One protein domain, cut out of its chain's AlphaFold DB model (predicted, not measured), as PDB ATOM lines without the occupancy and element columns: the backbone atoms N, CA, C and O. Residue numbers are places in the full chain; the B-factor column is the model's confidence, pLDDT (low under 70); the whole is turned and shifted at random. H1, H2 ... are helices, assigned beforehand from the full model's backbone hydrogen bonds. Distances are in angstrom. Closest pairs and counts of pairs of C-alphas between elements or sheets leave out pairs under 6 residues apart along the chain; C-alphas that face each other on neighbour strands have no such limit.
ATOM      1  N   MET A   1     -10.816  31.902 -43.012       87.25
ATOM      2  CA  MET A   1     -10.350  32.987 -42.116       87.25
ATOM      3  C   MET A   1      -9.901  32.399 -40.776       87.25
ATOM      4  O   MET A   1     -10.542  31.470 -40.298       87.25
ATOM      5  N   ASN A   2      -8.805  32.886 -40.177       90.31
ATOM      6  CA  ASN A   2      -8.402  32.464 -38.823       90.31
ATOM      7  C   ASN A   2      -9.253  33.198 -37.776       90.31
ATOM      8  O   ASN A   2      -9.503  34.390 -37.932       90.31
ATOM      9  N   LEU A   3      -9.669  32.498 -36.721       91.94
ATOM     10  CA  LEU A   3     -10.426  33.067 -35.604       91.94
ATOM     11  C   LEU A   3      -9.554  33.140 -34.352       91.94
ATOM     12  O   LEU A   3      -8.823  32.193 -34.039       91.94
ATOM     13  N   SER A   4      -9.659  34.248 -33.616       92.50
ATOM     14  CA  SER A   4      -9.055  34.348 -32.289       92.50
ATOM     15  C   SER A   4      -9.808  33.459 -31.291       92.50
ATOM     16  O   SER A   4     -10.966  33.090 -31.502       92.50
ATOM     17  N   LYS A   5      -9.163  33.113 -30.169       90.56
ATOM     18  CA  LYS A   5      -9.821  32.347 -29.099       90.56
ATOM     19  C   LYS A   5     -11.048  33.088 -28.553       90.56
ATOM     20  O   LYS A   5     -12.056  32.454 -28.266       90.56
ATOM     21  N   GLU A   6     -10.971  34.409 -28.433       93.06
ATOM     22  CA  GLU A   6     -12.069  35.239 -27.931       93.06
ATOM     23  C   GLU A   6     -13.266  35.246 -28.880       93.06
ATOM     24  O   GLU A   6     -14.401  35.110 -28.424       93.06
ATOM     25  N   ASP A   7     -13.030  35.314 -30.192       94.38
ATOM     26  CA  ASP A   7     -14.110  35.264 -31.184       94.38
ATOM     27  C   ASP A   7     -14.836  33.921 -31.148       94.38
ATOM     28  O   ASP A   7     -16.065  33.871 -31.194       94.38
ATOM     29  N   VAL A   8     -14.091  32.821 -30.988       94.00
ATOM     30  CA  VAL A   8     -14.696  31.497 -30.800       94.00
ATOM     31  C   VAL A   8     -15.579  31.471 -29.554       94.00
ATOM     32  O   VAL A   8     -16.701  30.973 -29.622       94.00
ATOM     33  N   LEU A   9     -15.119  32.027 -28.430       94.31
ATOM     34  CA  LEU A   9     -15.908  32.062 -27.193       94.31
ATOM     35  C   LEU A   9     -17.185  32.901 -27.341       94.31
ATOM     36  O   LEU A   9     -18.239  32.480 -26.862       94.31
ATOM     37  N   LYS A  10     -17.127  34.038 -28.046       95.00
ATOM     38  CA  LYS A  10     -18.314  34.854 -28.356       95.00
ATOM     39  C   LYS A  10     -19.335  34.066 -29.178       95.00
ATOM     40  O   LYS A  10     -20.493  33.976 -28.780       95.00
ATOM     41  N   LEU A  11     -18.895  33.405 -30.250       95.69
ATOM     42  CA  LEU A  11     -19.767  32.589 -31.105       95.69
ATOM     43  C   LEU A  11     -20.376  31.394 -30.355       95.69
ATOM     44  O   LEU A  11     -21.545  31.064 -30.551       95.69
ATOM     45  N   VAL A  12     -19.612  30.753 -29.464       95.38
ATOM     46  CA  VAL A  12     -20.121  29.680 -28.595       95.38
ATOM     47  C   VAL A  12     -21.197  30.206 -27.643       95.38
ATOM     48  O   VAL A  12     -22.232  29.556 -27.482       95.38
ATOM     49  N   ASN A  13     -20.992  31.385 -27.054       94.25
ATOM     50  CA  ASN A  13     -21.980  32.012 -26.176       94.25
ATOM     51  C   ASN A  13     -23.262  32.369 -26.941       94.25
ATOM     52  O   ASN A  13     -24.360  32.033 -26.495       94.25
ATOM     53  N   GLU A  14     -23.140  32.962 -28.129       95.81
ATOM     54  CA  GLU A  14     -24.279  33.254 -29.008       95.81
ATOM     55  C   GLU A  14     -25.059  31.994 -29.396       95.81
ATOM     56  O   GLU A  14     -26.292  32.001 -29.378       95.81
ATOM     57  N   LEU A  15     -24.360  30.897 -29.710       95.69
ATOM     58  CA  LEU A  15     -24.997  29.613 -29.994       95.69
ATOM     59  C   LEU A  15     -25.705  29.054 -28.761       95.69
ATOM     60  O   LEU A  15     -26.792  28.501 -28.892       95.69
ATOM     61  N   SER A  16     -25.139  29.216 -27.566       95.75
ATOM     62  CA  SER A  16     -25.762  28.720 -26.336       95.75
ATOM     63  C   SER A  16     -27.107  29.391 -26.034       95.75
ATOM     64  O   SER A  16     -28.013  28.732 -25.539       95.75
ATOM     65  N   ASN A  17     -27.292  30.652 -26.433       94.31
ATOM     66  CA  ASN A  17     -28.581  31.343 -26.318       94.31
ATOM     67  C   ASN A  17     -29.650  30.801 -27.284       94.31
ATOM     68  O   ASN A  17     -30.836  31.043 -27.082       94.31
ATOM     69  N   LYS A  18     -29.239  30.091 -28.341       95.44
ATOM     70  CA  LYS A  18     -30.121  29.579 -29.405       95.44
ATOM     71  C   LYS A  18     -30.273  28.054 -29.382       95.44
ATOM     72  O   LYS A  18     -31.225  27.528 -29.945       95.44
ATOM     73  N   ASP A  19     -29.351  27.340 -28.738       95.00
ATOM     74  CA  ASP A  19     -29.307  25.880 -28.671       95.00
ATOM     75  C   ASP A  19     -29.278  25.406 -27.207       95.00
ATOM     76  O   ASP A  19     -28.248  25.446 -26.525       95.00
ATOM     77  N   ALA A  20     -30.419  24.890 -26.738       92.88
ATOM     78  CA  ALA A  20     -30.600  24.418 -25.365       92.88
ATOM     79  C   ALA A  20     -29.619  23.300 -24.964       92.88
ATOM     80  O   ALA A  20     -29.238  23.194 -23.795       92.88
ATOM     81  N   LYS A  21     -29.162  22.475 -25.918       94.31
ATOM     82  CA  LYS A  21     -28.189  21.405 -25.652       94.31
ATOM     83  C   LYS A  21     -26.807  21.991 -25.374       94.31
ATOM     84  O   LYS A  21     -26.121  21.534 -24.459       94.31
ATOM     85  N   VAL A  22     -26.412  23.016 -26.127       94.06
ATOM     86  CA  VAL A  22     -25.157  23.746 -25.895       94.06
ATOM     87  C   VAL A  22     -25.216  24.499 -24.565       94.06
ATOM     88  O   VAL A  22     -24.289  24.367 -23.762       94.06
ATOM     89  N   ALA A  23     -26.327  25.186 -24.280       94.62
ATOM     90  CA  ALA A  23     -26.560  25.855 -22.996       94.62
ATOM     91  C   ALA A  23     -26.411  24.894 -21.808       94.62
ATOM     92  O   ALA A  23     -25.700  25.175 -20.839       94.62
ATOM     93  N   PHE A  24     -27.033  23.717 -21.903       95.00
ATOM     94  CA  PHE A  24     -26.960  22.684 -20.874       95.00
ATOM     95  C   PHE A  24     -25.530  22.191 -20.630       95.00
ATOM     96  O   PHE A  24     -25.126  22.008 -19.479       95.00
ATOM     97  N   TYR A  25     -24.744  21.986 -21.692       94.12
ATOM     98  CA  TYR A  25     -23.345  21.584 -21.553       94.12
ATOM     99  C   TYR A  25     -22.507  22.648 -20.854       94.12
ATOM    100  O   TYR A  25     -21.773  22.307 -19.927       94.12
ATOM    101  N   LEU A  26     -22.641  23.912 -21.255       94.94
ATOM    102  CA  LEU A  26     -21.881  25.013 -20.668       94.94
ATOM    103  C   LEU A  26     -22.267  25.262 -19.207       94.94
ATOM    104  O   LEU A  26     -21.382  25.456 -18.374       94.94
ATOM    105  N   LYS A  27     -23.555  25.158 -18.853       95.06
ATOM    106  CA  LYS A  27     -24.023  25.312 -17.464       95.06
ATOM    107  C   LYS A  27     -23.311  24.358 -16.497       95.06
ATOM    108  O   LYS A  27     -22.973  24.757 -15.387       95.06
ATOM    109  N   ARG A  28     -23.022  23.121 -16.922       92.31
ATOM    110  CA  ARG A  28     -22.320  22.113 -16.099       92.31
ATOM    111  C   ARG A  28     -20.857  22.449 -15.804       92.31
ATOM    112  O   ARG A  28     -20.289  21.865 -14.890       92.31
ATOM    113  N   VAL A  29     -20.253  23.349 -16.573       93.69
ATOM    114  CA  VAL A  29     -18.848  23.760 -16.423       93.69
ATOM    115  C   VAL A  29     -18.709  25.250 -16.088       93.69
ATOM    116  O   VAL A  29     -17.641  25.832 -16.266       93.69
ATOM    117  N   GLY A  30     -19.787  25.879 -15.604       90.62
ATOM    118  CA  GLY A  30     -19.794  27.293 -15.219       90.62
ATOM    119  C   GLY A  30     -19.634  28.260 -16.395       90.62
ATOM    120  O   GLY A  30     -19.067  29.330 -16.224       90.62
ATOM    121  N   GLY A  31     -20.074  27.873 -17.595       89.81
ATOM    122  CA  GLY A  31     -19.983  28.702 -18.801       89.81
ATOM    123  C   GLY A  31     -18.638  28.637 -19.530       89.81
ATOM    124  O   GLY A  31     -18.520  29.176 -20.626       89.81
ATOM    125  N   ASP A  32     -17.629  27.953 -18.983       91.44
ATOM    126  CA  ASP A  32     -16.309  27.882 -19.612       91.44
ATOM    127  C   ASP A  32     -16.235  26.755 -20.649       91.44
ATOM    128  O   ASP A  32     -16.081  25.574 -20.327       91.44
ATOM    129  N   PHE A  33     -16.295  27.137 -21.923       92.56
ATOM    130  CA  PHE A  33     -16.146  26.230 -23.059       92.56
ATOM    131  C   PHE A  33     -14.882  25.357 -22.982       92.56
ATOM    132  O   PHE A  33     -14.930  24.182 -23.351       92.56
ATOM    133  N   ASN A  34     -13.766  25.882 -22.464       90.31
ATOM    134  CA  ASN A  34     -12.494  25.152 -22.424       90.31
ATOM    135  C   ASN A  34     -12.504  24.009 -21.400       90.31
ATOM    136  O   ASN A  34     -11.705  23.081 -21.519       90.31
ATOM    137  N   LYS A  35     -13.414  24.052 -20.420       93.88
ATOM    138  CA  LYS A  35     -13.600  22.991 -19.418       93.88
ATOM    139  C   LYS A  35     -14.459  21.835 -19.926       93.88
ATOM    140  O   LYS A  35     -14.580  20.815 -19.251       93.88
ATOM    141  N   LEU A  36     -15.078  21.966 -21.100       94.00
ATOM    142  CA  LEU A  36     -15.825  20.864 -21.693       94.00
ATOM    143  C   LEU A  36     -14.882  19.742 -22.145       94.00
ATOM    144  O   LEU A  36     -13.789  20.021 -22.632       94.00
ATOM    145  N   PRO A  37     -15.326  18.473 -22.107       93.62
ATOM    146  CA  PRO A  37     -14.622  17.391 -22.782       93.62
ATOM    147  C   PRO A  37     -14.395  17.713 -24.263       93.62
ATOM    148  O   PRO A  37     -15.291  18.240 -24.931       93.62
ATOM    149  N   GLN A  38     -13.231  17.337 -24.798       90.12
ATOM    150  CA  GLN A  38     -12.817  17.663 -26.168       90.12
ATOM    151  C   GLN A  38     -13.848  17.247 -27.227       90.12
ATOM    152  O   GLN A  38     -14.091  17.993 -28.172       90.12
ATOM    153  N   ILE A  39     -14.526  16.111 -27.040       92.12
ATOM    154  CA  ILE A  39     -15.589  15.656 -27.948       92.12
ATOM    155  C   ILE A  39     -16.765  16.644 -28.029       92.12
ATOM    156  O   ILE A  39     -17.307  16.889 -29.104       92.12
ATOM    157  N   ARG A  40     -17.132  17.275 -26.905       94.12
ATOM    158  CA  ARG A  40     -18.196  18.289 -26.867       94.12
ATOM    159  C   ARG A  40     -17.719  19.606 -27.454       94.12
ATOM    160  O   ARG A  40     -18.485  20.242 -28.169       94.12
ATOM    161  N   GLN A  41     -16.463  19.977 -27.197       94.12
ATOM    162  CA  GLN A  41     -15.856  21.145 -27.834       94.12
ATOM    163  C   GLN A  41     -15.904  21.013 -29.360       94.12
ATOM    164  O   GLN A  41     -16.405  21.907 -30.033       94.12
ATOM    165  N   ILE A  42     -15.474  19.868 -29.900       93.31
ATOM    166  CA  ILE A  42     -15.497  19.585 -31.342       93.31
ATOM    167  C   ILE A  42     -16.926  19.639 -31.890       93.31
ATOM    168  O   ILE A  42     -17.159  20.293 -32.901       93.31
ATOM    169  N   GLY A  43     -17.893  19.013 -31.211       94.69
ATOM    170  CA  GLY A  43     -19.291  19.029 -31.653       94.69
ATOM    171  C   GLY A  43     -19.894  20.437 -31.720       94.69
ATOM    172  O   GLY A  43     -20.608  20.756 -32.668       94.69
ATOM    173  N   ILE A  44     -19.589  21.296 -30.744       95.75
ATOM    174  CA  ILE A  44     -20.035  22.698 -30.731       95.75
ATOM    175  C   ILE A  44     -19.360  23.494 -31.855       95.75
ATOM    176  O   ILE A  44     -20.041  24.206 -32.588       95.75
ATOM    177  N   LEU A  45     -18.044  23.345 -32.033       96.00
ATOM    178  CA  LEU A  45     -17.304  24.028 -33.100       96.00
ATOM    179  C   LEU A  45     -17.806  23.615 -34.487       96.00
ATOM    180  O   LEU A  45     -18.002  24.473 -35.341       96.00
ATOM    181  N   HIS A  46     -18.118  22.332 -34.682       95.12
ATOM    182  CA  HIS A  46     -18.708  21.835 -35.922       95.12
ATOM    183  C   HIS A  46     -20.066  22.491 -36.223       95.12
ATOM    184  O   HIS A  46     -20.292  22.930 -37.347       95.12
ATOM    185  N   LYS A  47     -20.942  22.651 -35.217       94.38
ATOM    186  CA  LYS A  47     -22.216  23.387 -35.375       94.38
ATOM    187  C   LYS A  47     -22.024  24.855 -35.771       94.38
ATOM    188  O   LYS A  47     -22.883  25.418 -36.438       94.38
ATOM    189  N   LEU A  48     -20.912  25.467 -35.367       94.69
ATOM    190  CA  LEU A  48     -20.545  26.839 -35.732       94.69
ATOM    191  C   LEU A  48     -19.850  26.940 -37.101       94.69
ATOM    192  O   LEU A  48     -19.524  28.046 -37.537       94.69
ATOM    193  N   GLY A  49     -19.593  25.812 -37.773       94.62
ATOM    194  CA  GLY A  49     -18.773  25.766 -38.984       94.62
ATOM    195  C   GLY A  49     -17.305  26.116 -38.723       94.62
ATOM    196  O   GLY A  49     -16.624  26.602 -39.619       94.62
TER     197      GLY A  49
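Overview. This is residues 1 to 49 of the 126 residues of an uncharacterized protein of Bacillus thuringiensis serovar pondicheriensis BGSC 4BA1 (UniProt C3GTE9). Three short helices, their centres at the corners of a triangle, make a small all-helix body: H2 turns off at the far end of H1 to form a corner, and H3 is set close to both, about perpendicular to H1. Residues 1 to 7, of which 5 to 7 belong to H1, stick out as a free first end. The printed part has 49 residues, with the named helices H1, H2 and H3 in that order along the chain and no named strand; 30 of the residues are in these helices. The whole is compact, with a radius of gyration of the C-alphas of 10.0 A, and the C-alphas span 30 by 21 by 16 A.

Along the chain. Begin with the longest helix, H1, residues 5 to 16. Find C-alpha 5 at (-9.821, 32.347, -29.099); from there H1 runs 16.6 A to C-alpha 16 at (-25.762, 28.720, -26.336), with x falling along the way. Next look at H2, residues 20 to 27, which measures 10.3 A from first to last C-alpha. H3, residues 38 to 47, is 14.3 A long and ends with C-alpha 47 at (-22.216, 23.387, -35.375).

Arrangement. Start from H1 and look at its residues 15 to 16, with which alone it touches H2. The two touch only at the corner by their link, and their closest C-alphas, those of Ser 16 and Ala 23, are 4.5 A apart. Their lines stand at a steep tilt of 53 degrees, and they run opposite ways. Now go to Ile 44 in H3. Its C-alpha is 7.3 A from that of Val 12, the closest pair between H3 and H1, which are close but not clearly touching and about perpendicular at 74 degrees. The C-alpha of the same Ile 44 is 7.1 A from that of Val 22, the closest pair between H3 and H2. These two helices are also close but not clearly touching, at a steep tilt of 39 degrees, opposite ways. In the backbones of H1, H2 and H3, every O i to N i+4 pair is within hydrogen-bond range.

Size, cuts and confidence. Look for the two C-alphas farthest apart, those of Met 1 and Arg 28, at 30.6 A. The C-alphas of Met 1, the chain's first residue, and Gly 49, the last printed one, are 11.5 A apart. The printed part has no cut. The link from H1 to H2, with 3 residues, is tight; the link from H2 to H3, with 10 residues, is short. The mean pLDDT of the printed part is 93.6, and no printed residue is under 70.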